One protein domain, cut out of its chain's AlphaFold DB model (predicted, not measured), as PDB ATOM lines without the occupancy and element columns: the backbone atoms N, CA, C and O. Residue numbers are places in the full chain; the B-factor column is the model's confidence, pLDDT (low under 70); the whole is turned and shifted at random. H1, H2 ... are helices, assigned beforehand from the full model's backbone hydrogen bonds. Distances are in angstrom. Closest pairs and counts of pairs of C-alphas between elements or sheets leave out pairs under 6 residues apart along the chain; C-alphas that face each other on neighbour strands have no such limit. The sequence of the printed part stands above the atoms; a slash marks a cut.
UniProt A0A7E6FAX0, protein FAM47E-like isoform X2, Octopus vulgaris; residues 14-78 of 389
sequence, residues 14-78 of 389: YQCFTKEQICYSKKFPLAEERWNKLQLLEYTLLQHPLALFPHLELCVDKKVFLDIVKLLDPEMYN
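This is residues 14 to 78 of the 389 residues of the protein "protein FAM47E-like isoform X2" of Octopus vulgaris (UniProt A0A7E6FAX0). A long, thin model: the helix H2 is its shaft, the small helix H1 is at one end, and at the other end a small hook made of H3, H4 and H5 turns back, with H5 running back toward the H2 end of the hook. The contacts are few, and the free-standing residues 18 to 24 and 30 to 47 make much of the length. The printed part has 65 residues with five named helices, H1 to H5 in that order along the chain, and no named strand; the class is all helix, with 44 residues in the helices. The whole is extended, with a radius of gyration of the C-alphas of 19.8 A, and a rod in outline, spanning 60 by 21 by 12 A.

Start with H1, residues 19 to 24, which touches no helix and stands free. Go on through a tight link to H2, residues 29 to 47; H1 and H2 are apart. Past His 48 you reach H3, residues 49 to 52, which is close to H2 but not clearly touching it: the closest C-alphas, those of Leu 45 and Ala 51, are 6.3 A apart. Next comes H4, residues 56 to 59, close to H3 but not clearly touching it, the closest C-alphas being those of Leu 50 and Leu 56 at 7.5 A. Then look at H5, residues 62 to 72: H3 and H5 only just touch, with 3 pairs of C-alphas within 8 A, the closest those of Pro 49 and Leu 72 at 7.5 A. H4 and H5 are close but not clearly touching, the closest C-alphas being those of Glu 57 and Phe 65 at 6.2 A. H2 and H5 are apart. In H1, H2 and H5 every pair of O i and N i+4 is within hydrogen-bond range; H3 and H4 are too short for such a pair, and each has its one O i to N i+3 pair within range.

Find C-alpha 19 at (-51.674, -15.529, 17.922), where H1 begins; it measures 8.9 A. Find C-alpha 29 at (-49.476, -21.419, 6.406); from there H2 runs 26.7 A to C-alpha 47. H3 measures 5.1 A and H4 5.2 A. H5 runs 14.9 A from Lys 62 to C-alpha 72 at (-50.595, -27.900, -26.152).

The two C-alphas farthest apart are those of Glu 20 and Asp 61, at 60.5 A. The printed part has no cut, and the four links between the helices are tight. Mean pLDDT of the printed part is 81.4; look for values under 70 at residues 14 to 17, 19, 21 to 27 and 78.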
ATOM      1  N   TYR A  14     -60.414 -13.274   4.731       54.44
ATOM      2  CA  TYR A  14     -59.122 -13.886   5.042       54.44
ATOM      3  C   TYR A  14     -59.083 -14.216   6.536       54.44
ATOM      4  O   TYR A  14     -59.099 -13.323   7.387       54.44
ATOM      5  N   GLN A  15     -59.098 -15.508   6.851       65.62
ATOM      6  CA  GLN A  15     -59.096 -15.998   8.218       65.62
ATOM      7  C   GLN A  15     -57.694 -15.772   8.783       65.62
ATOM      8  O   GLN A  15     -56.781 -16.570   8.593       65.62
ATOM      9  N   CYS A  16     -57.494 -14.613   9.406       57.50
ATOM     10  CA  CYS A  16     -56.248 -14.301  10.084       57.50
ATOM     11  C   CYS A  16     -56.111 -15.254  11.275       57.50
ATOM     12  O   CYS A  16     -56.947 -15.244  12.179       57.50
ATOM     13  N   PHE A  17     -55.078 -16.093  11.247       61.03
ATOM     14  CA  PHE A  17     -54.778 -17.024  12.327       61.03
ATOM     15  C   PHE A  17     -54.595 -16.270  13.647       61.03
ATOM     16  O   PHE A  17     -53.945 -15.221  13.699       61.03
ATOM     17  N   THR A  18     -55.168 -16.799  14.726       73.69
ATOM     18  CA  THR A  18     -54.980 -16.229  16.061       73.69
ATOM     19  C   THR A  18     -53.522 -16.390  16.503       73.69
ATOM     20  O   THR A  18     -52.802 -17.281  16.049       73.69
ATOM     21  N   LYS A  19     -53.062 -15.528  17.419       68.12
ATOM     22  CA  LYS A  19     -51.674 -15.529  17.922       68.12
ATOM     23  C   LYS A  19     -51.245 -16.898  18.472       68.12
ATOM     24  O   LYS A  19     -50.087 -17.282  18.355       68.12
ATOM     25  N   GLU A  20     -52.197 -17.639  19.026       72.00
ATOM     26  CA  GLU A  20     -52.018 -18.996  19.537       72.00
ATOM     27  C   GLU A  20     -51.928 -20.020  18.397       72.00
ATOM     28  O   GLU A  20     -51.024 -20.850  18.398       72.00
ATOM     29  N   GLN A  21     -52.773 -19.917  17.364       65.81
ATOM     30  CA  GLN A  21     -52.699 -20.780  16.176       65.81
ATOM     31  C   GLN A  21     -51.350 -20.660  15.450       65.81
ATOM     32  O   GLN A  21     -50.798 -21.675  15.035       65.81
ATOM     33  N   ILE A  22     -50.782 -19.451  15.371       61.12
ATOM     34  CA  ILE A  22     -49.444 -19.205  14.799       61.12
ATOM     35  C   ILE A  22     -48.338 -19.829  15.667       61.12
ATOM     36  O   ILE A  22     -47.339 -20.313  15.146       61.12
ATOM     37  N   CYS A  23     -48.502 -19.826  16.992       60.62
ATOM     38  CA  CYS A  23     -47.505 -20.352  17.928       60.62
ATOM     39  C   CYS A  23     -47.497 -21.892  17.978       60.62
ATOM     40  O   CYS A  23     -46.459 -22.504  18.232       60.62
ATOM     41  N   TYR A  24     -48.648 -22.525  17.718       58.88
ATOM     42  CA  TYR A  24     -48.817 -23.978  17.795       58.88
ATOM     43  C   TYR A  24     -48.810 -24.700  16.435       58.88
ATOM     44  O   TYR A  24     -48.642 -25.923  16.416       58.88
ATOM     45  N   SER A  25     -48.935 -24.006  15.292       63.53
ATOM     46  CA  SER A  25     -48.794 -24.650  13.978       63.53
ATOM     47  C   SER A  25     -47.313 -24.821  13.616       63.53
ATOM     48  O   SER A  25     -46.605 -23.893  13.246       63.53
ATOM     49  N   LYS A  26     -46.814 -26.063  13.666       62.38
ATOM     50  CA  LYS A  26     -45.451 -26.417  13.206       62.38
ATOM     51  C   LYS A  26     -45.244 -26.275  11.689       62.38
ATOM     52  O   LYS A  26     -44.180 -26.608  11.175       62.38
ATOM     53  N   LYS A  27     -46.261 -25.811  10.966       60.78
ATOM     54  CA  LYS A  27     -46.211 -25.459   9.552       60.78
ATOM     55  C   LYS A  27     -46.719 -24.031   9.432       60.78
ATOM     56  O   LYS A  27     -47.837 -23.738   9.856       60.78
ATOM     57  N   PHE A  28     -45.876 -23.141   8.917       73.00
ATOM     58  CA  PHE A  28     -46.292 -21.785   8.580       73.00
ATOM     59  C   PHE A  28     -47.257 -21.869   7.391       73.00
ATOM     60  O   PHE A  28     -46.841 -22.385   6.351       73.00
ATOM     61  N   PRO A  29     -48.491 -21.345   7.490       74.81
ATOM     62  CA  PRO A  29     -49.476 -21.419   6.406       74.81
ATOM     63  C   PRO A  29     -48.941 -20.884   5.069       74.81
ATOM     64  O   PRO A  29     -49.167 -21.480   4.024       74.81
ATOM     65  N   LEU A  30     -48.132 -19.820   5.113       74.75
ATOM     66  CA  LEU A  30     -47.482 -19.247   3.929       74.75
ATOM     67  C   LEU A  30     -46.424 -20.177   3.308       74.75
ATOM     68  O   LEU A  30     -46.263 -20.223   2.091       74.75
ATOM     69  N   ALA A  31     -45.683 -20.918   4.137       80.62
ATOM     70  CA  ALA A  31     -44.713 -21.889   3.643       80.62
ATOM     71  C   ALA A  31     -45.435 -23.081   3.008       80.62
ATOM     72  O   ALA A  31     -45.056 -23.506   1.925       80.62
ATOM     73  N   GLU A  32     -46.493 -23.584   3.643       83.62
ATOM     74  CA  GLU A  32     -47.324 -24.667   3.114       83.62
ATOM     75  C   GLU A  32     -47.998 -24.283   1.794       83.62
ATOM     76  O   GLU A  32     -47.961 -25.059   0.847       83.62
ATOM     77  N   GLU A  33     -48.506 -23.058   1.668       85.94
ATOM     78  CA  GLU A  33     -49.037 -22.551   0.402       85.94
ATOM     79  C   GLU A  33     -47.965 -22.534  -0.697       85.94
ATOM     80  O   GLU A  33     -48.230 -22.918  -1.836       85.94
ATOM     81  N   ARG A  34     -46.731 -22.145  -0.356       86.69
ATOM     82  CA  ARG A  34     -45.601 -22.195  -1.291       86.69
ATOM     83  C   ARG A  34     -45.254 -23.629  -1.693       86.69
ATOM     84  O   ARG A  34     -45.020 -23.868  -2.873       86.69
ATOM     85  N   TRP A  35     -45.229 -24.564  -0.745       90.00
ATOM     86  CA  TRP A  35     -44.992 -25.984  -1.025       90.00
ATOM     87  C   TRP A  35     -46.092 -26.572  -1.906       90.00
ATOM     88  O   TRP A  35     -45.780 -27.217  -2.897       90.00
ATOM     89  N   ASN A  36     -47.357 -26.272  -1.620       91.88
ATOM     90  CA  ASN A  36     -48.492 -26.730  -2.418       91.88
ATOM     91  C   ASN A  36     -48.451 -26.153  -3.838       91.88
ATOM     92  O   ASN A  36     -48.714 -26.871  -4.797       91.88
ATOM     93  N   LYS A  37     -48.069 -24.876  -3.990       93.50
ATOM     94  CA  LYS A  37     -47.840 -24.252  -5.302       93.50
ATOM     95  C   LYS A  37     -46.713 -24.943  -6.068       93.50
ATOM     96  O   LYS A  37     -46.884 -25.243  -7.242       93.50
ATOM     97  N   LEU A  38     -45.586 -25.217  -5.410       94.19
ATOM     98  CA  LEU A  38     -44.463 -25.928  -6.026       94.19
ATOM     99  C   LEU A  38     -44.839 -27.356  -6.422       94.19
ATOM    100  O   LEU A  38     -44.546 -27.762  -7.536       94.19
ATOM    101  N   GLN A  39     -45.531 -28.082  -5.549       93.25
ATOM    102  CA  GLN A  39     -45.961 -29.451  -5.805       93.25
ATOM    103  C   GLN A  39     -46.991 -29.519  -6.939       93.25
ATOM    104  O   GLN A  39     -46.949 -30.435  -7.756       93.25
ATOM    105  N   LEU A  40     -47.892 -28.534  -7.023       94.38
ATOM    106  CA  LEU A  40     -48.820 -28.407  -8.141       94.38
ATOM    107  C   LEU A  40     -48.069 -28.134  -9.448       94.38
ATOM    108  O   LEU A  40     -48.346 -28.798 -10.436       94.38
ATOM    109  N   LEU A  41     -47.102 -27.210  -9.447       91.12
ATOM    110  CA  LEU A  41     -46.278 -26.924 -10.625       91.12
ATOM    111  C   LEU A  41     -45.459 -28.138 -11.064       91.12
ATOM    112  O   LEU A  41     -45.428 -28.444 -12.249       91.12
ATOM    113  N   GLU A  42     -44.827 -28.841 -10.126       93.06
ATOM    114  CA  GLU A  42     -44.075 -30.068 -10.394       93.06
ATOM    115  C   GLU A  42     -44.980 -31.133 -11.015       93.06
ATOM    116  O   GLU A  42     -44.652 -31.693 -12.057       93.06
ATOM    117  N   TYR A  43     -46.157 -31.357 -10.428       93.62
ATOM    118  CA  TYR A  43     -47.141 -32.278 -10.975       93.62
ATOM    119  C   TYR A  43     -47.589 -31.862 -12.382       93.62
ATOM    120  O   TYR A  43     -47.556 -32.679 -13.297       93.62
ATOM    121  N   THR A  44     -47.962 -30.596 -12.585       89.38
ATOM    122  CA  THR A  44     -48.393 -30.086 -13.891       89.38
ATOM    123  C   THR A  44     -47.288 -30.220 -14.935       89.38
ATOM    124  O   THR A  44     -47.567 -30.652 -16.050       89.38
ATOM    125  N   LEU A  45     -46.038 -29.919 -14.577       88.56
ATOM    126  CA  LEU A  45     -44.900 -30.020 -15.485       88.56
ATOM    127  C   LEU A  45     -44.598 -31.478 -15.847       88.56
ATOM    128  O   LEU A  45     -44.389 -31.776 -17.016       88.56
ATOM    129  N   LEU A  46     -44.648 -32.402 -14.883       88.38
ATOM    130  CA  LEU A  46     -44.445 -33.834 -15.132       88.38
ATOM    131  C   LEU A  46     -45.537 -34.458 -16.007       88.38
ATOM    132  O   LEU A  46     -45.295 -35.478 -16.643       88.38
ATOM    133  N   GLN A  47     -46.734 -33.873 -16.043       87.06
ATOM    134  CA  GLN A  47     -47.818 -34.322 -16.920       87.06
ATOM    135  C   GLN A  47     -47.835 -33.587 -18.267       87.06
ATOM    136  O   GLN A  47     -48.582 -33.977 -19.165       87.06
ATOM    137  N   HIS A  48     -47.044 -32.521 -18.430       88.00
ATOM    138  CA  HIS A  48     -47.102 -31.700 -19.628       88.00
ATOM    139  C   HIS A  48     -46.399 -32.400 -20.806       88.00
ATOM    140  O   HIS A  48     -45.212 -32.722 -20.716       88.00
ATOM    141  N   PRO A  49     -47.074 -32.602 -21.952       88.94
ATOM    142  CA  PRO A  49     -46.516 -33.357 -23.075       88.94
ATOM    143  C   PRO A  49     -45.236 -32.732 -23.646       88.94
ATOM    144  O   PRO A  49     -44.315 -33.458 -24.007       88.94
ATOM    145  N   LEU A  50     -45.119 -31.400 -23.661       86.50
ATOM    146  CA  LEU A  50     -43.883 -30.736 -24.106       86.50
ATOM    147  C   LEU A  50     -42.719 -30.890 -23.114       86.50
ATOM    148  O   LEU A  50     -41.566 -30.819 -23.519       86.50
ATOM    149  N   ALA A  51     -43.002 -31.133 -21.831       87.31
ATOM    150  CA  ALA A  51     -41.966 -31.397 -20.833       87.31
ATOM    151  C   ALA A  51     -41.506 -32.864 -20.859       87.31
ATOM    152  O   ALA A  51     -40.330 -33.146 -20.637       87.31
ATOM    153  N   LEU A  52     -42.414 -33.795 -21.175       87.56
ATOM    154  CA  LEU A  52     -42.105 -35.220 -21.340       87.56
ATOM    155  C   LEU A  52     -41.306 -35.514 -22.618       87.56
ATOM    156  O   LEU A  52     -40.507 -36.450 -22.640       87.56
ATOM    157  N   PHE A  53     -41.499 -34.713 -23.670       88.44
ATOM    158  CA  PHE A  53     -40.850 -34.897 -24.968       88.44
ATOM    159  C   PHE A  53     -40.035 -33.661 -25.385       88.44
ATOM    160  O   PHE A  53     -40.397 -32.980 -26.346       88.44
ATOM    161  N   PRO A  54     -38.891 -33.384 -24.730       84.25
ATOM    162  CA  PRO A  54     -38.062 -32.216 -25.046       84.25
ATOM    163  C   PRO A  54     -37.469 -32.263 -26.463       84.25
ATOM    164  O   PRO A  54     -37.156 -31.234 -27.048       84.25
ATOM    165  N   HIS A  55     -37.333 -33.454 -27.049       87.88
ATOM    166  CA  HIS A  55     -36.780 -33.640 -28.393       87.88
ATOM    167  C   HIS A  55     -37.805 -33.447 -29.522       87.88
ATOM    168  O   HIS A  55     -37.453 -33.592 -30.691       87.88
ATOM    169  N   LEU A  56     -39.064 -33.126 -29.201       86.00
ATOM    170  CA  LEU A  56     -40.132 -32.966 -30.191       86.00
ATOM    171  C   LEU A  56     -39.817 -31.870 -31.223       86.00
ATOM    172  O   LEU A  56     -40.157 -32.023 -32.392       86.00
ATOM    173  N   GLU A  57     -39.110 -30.817 -30.807       84.62
ATOM    174  CA  GLU A  57     -38.662 -29.723 -31.680       84.62
ATOM    175  C   GLU A  57     -37.693 -30.189 -32.782       84.62
ATOM    176  O   GLU A  57     -37.660 -29.612 -33.865       84.62
ATOM    177  N   LEU A  58     -36.920 -31.251 -32.533       84.31
ATOM    178  CA  LEU A  58     -35.927 -31.774 -33.477       84.31
ATOM    179  C   LEU A  58     -36.503 -32.834 -34.423       84.31
ATOM    180  O   LEU A  58     -35.968 -33.046 -35.509       84.31
ATOM    181  N   CYS A  59     -37.570 -33.519 -34.007       86.94
ATOM    182  CA  CYS A  59     -38.175 -34.621 -34.761       86.94
ATOM    183  C   CYS A  59     -39.291 -34.173 -35.713       86.94
ATOM    184  O   CYS A  59     -39.730 -34.964 -36.547       86.94
ATOM    185  N   VAL A  60     -39.790 -32.947 -35.556       88.81
ATOM    186  CA  VAL A  60     -40.963 -32.438 -36.266       88.81
ATOM    187  C   VAL A  60     -40.608 -31.136 -36.976       88.81
ATOM    188  O   VAL A  60     -39.917 -30.284 -36.424       88.81
ATOM    189  N   ASP A  61     -41.109 -30.959 -38.200       92.00
ATOM    190  CA  ASP A  61     -40.935 -29.712 -38.945       92.00
ATOM    191  C   ASP A  61     -41.419 -28.505 -38.134       92.00
ATOM    192  O   ASP A  61     -42.501 -28.531 -37.546       92.00
ATOM    193  N   LYS A  62     -40.666 -27.400 -38.179       86.12
ATOM    194  CA  LYS A  62     -40.926 -26.184 -37.381       86.12
ATOM    195  C   LYS A  62     -42.376 -25.690 -37.457       86.12
ATOM    196  O   LYS A  62     -42.922 -25.245 -36.457       86.12
ATOM    197  N   LYS A  63     -43.014 -25.790 -38.629       85.50
ATOM    198  CA  LYS A  63     -44.423 -25.399 -38.823       85.50
ATOM    199  C   LYS A  63     -45.377 -26.284 -38.016       85.50
ATOM    200  O   LYS A  63     -46.236 -25.774 -37.311       85.50
ATOM    201  N   VAL A  64     -45.171 -27.597 -38.074       89.44
ATOM    202  CA  VAL A  64     -45.986 -28.581 -37.355       89.44
ATOM    203  C   VAL A  64     -45.699 -28.514 -35.853       89.44
ATOM    204  O   VAL A  64     -46.622 -28.614 -35.054       89.44
ATOM    205  N   PHE A  65     -44.450 -28.264 -35.453       89.69
ATOM    206  CA  PHE A  65     -44.102 -28.029 -34.052       89.69
ATOM    207  C   PHE A  65     -44.816 -26.795 -33.487       89.69
ATOM    208  O   PHE A  65     -45.387 -26.875 -32.405       89.69
ATOM    209  N   LEU A  66     -44.857 -25.682 -34.227       87.31
ATOM    210  CA  LEU A  66     -45.593 -24.481 -33.820       87.31
ATOM    211  C   LEU A  66     -47.100 -24.735 -33.691       87.31
ATOM    212  O   LEU A  66     -47.711 -24.244 -32.745       87.31
ATOM    213  N   ASP A  67     -47.692 -25.528 -34.587       88.81
ATOM    214  CA  ASP A  67     -49.097 -25.932 -34.477       88.81
ATOM    215  C   ASP A  67     -49.338 -26.820 -33.244       88.81
ATOM    216  O   ASP A  67     -50.312 -26.622 -32.518       88.81
ATOM    217  N   ILE A  68     -48.426 -27.754 -32.954       89.44
ATOM    218  CA  ILE A  68     -48.477 -28.599 -31.753       89.44
ATOM    219  C   ILE A  68     -48.334 -27.752 -30.483       89.44
ATOM    220  O   ILE A  68     -49.106 -27.920 -29.544       89.44
ATOM    221  N   VAL A  69     -47.391 -26.810 -30.456       88.38
ATOM    222  CA  VAL A  69     -47.202 -25.858 -29.356       88.38
ATOM    223  C   VAL A  69     -48.452 -25.008 -29.158       88.38
ATOM    224  O   VAL A  69     -48.933 -24.898 -28.041       88.38
ATOM    225  N   LYS A  70     -49.038 -24.478 -30.233       87.69
ATOM    226  CA  LYS A  70     -50.274 -23.691 -30.177       87.69
ATOM    227  C   LYS A  70     -51.463 -24.491 -29.628       87.69
ATOM    228  O   LYS A  70     -52.365 -23.896 -29.044       87.69
ATOM    229  N   LEU A  71     -51.480 -25.811 -29.825       87.75
ATOM    230  CA  LEU A  71     -52.505 -26.709 -29.288       87.75
ATOM    231  C   LEU A  71     -52.242 -27.123 -27.832       87.75
ATOM    232  O   LEU A  71     -53.197 -27.254 -27.068       87.75
ATOM    233  N   LEU A  72     -50.981 -27.362 -27.462       86.25
ATOM    234  CA  LEU A  72     -50.595 -27.900 -26.152       86.25
ATOM    235  C   LEU A  72     -50.321 -26.811 -25.107       86.25
ATOM    236  O   LEU A  72     -50.675 -26.998 -23.949       86.25
ATOM    237  N   ASP A  73     -49.740 -25.683 -25.513       86.12
ATOM    238  CA  ASP A  73     -49.491 -24.515 -24.667       86.12
ATOM    239  C   ASP A  73     -49.726 -23.206 -25.458       86.12
ATOM    240  O   ASP A  73     -48.798 -22.612 -26.025       86.12
ATOM    241  N   PRO A  74     -50.987 -22.734 -25.519       83.69
ATOM    242  CA  PRO A  74     -51.346 -21.508 -26.225       83.69
ATOM    243  C   PRO A  74     -50.697 -20.249 -25.640       83.69
ATOM    244  O   PRO A  74     -50.542 -19.269 -26.364       83.69
ATOM    245  N   GLU A  75     -50.321 -20.252 -24.354       78.94
ATOM    246  CA  GLU A  75     -49.642 -19.111 -23.724       78.94
ATOM    247  C   GLU A  75     -48.180 -19.011 -24.169       78.94
ATOM    248  O   GLU A  75     -47.632 -17.906 -24.244       78.94
ATOM    249  N   MET A  76     -47.561 -20.142 -24.524       77.62
ATOM    250  CA  MET A  76     -46.224 -20.176 -25.115       77.62
ATOM    251  C   MET A  76     -46.207 -19.598 -26.540       77.62
ATOM    252  O   MET A  76     -45.225 -18.966 -26.939       77.62
ATOM    253  N   TYR A  77     -47.300 -19.745 -27.296       73.75
ATOM    254  CA  TYR A  77     -47.440 -19.201 -28.648       73.75
ATOM    255  C   TYR A  77     -47.909 -17.735 -28.625       73.75
ATOM    256  O   TYR A  77     -49.100 -17.454 -28.516       73.75
ATOM    257  N   ASN A  78     -46.991 -16.771 -28.785       67.12
ATOM    258  CA  ASN A  78     -47.359 -15.360 -28.958       67.12
ATOM    259  C   ASN A  78     -47.297 -14.944 -30.447       67.12
ATOM    260  O   ASN A  78     -46.196 -14.765 -30.966       67.12
TER     261      ASN A  78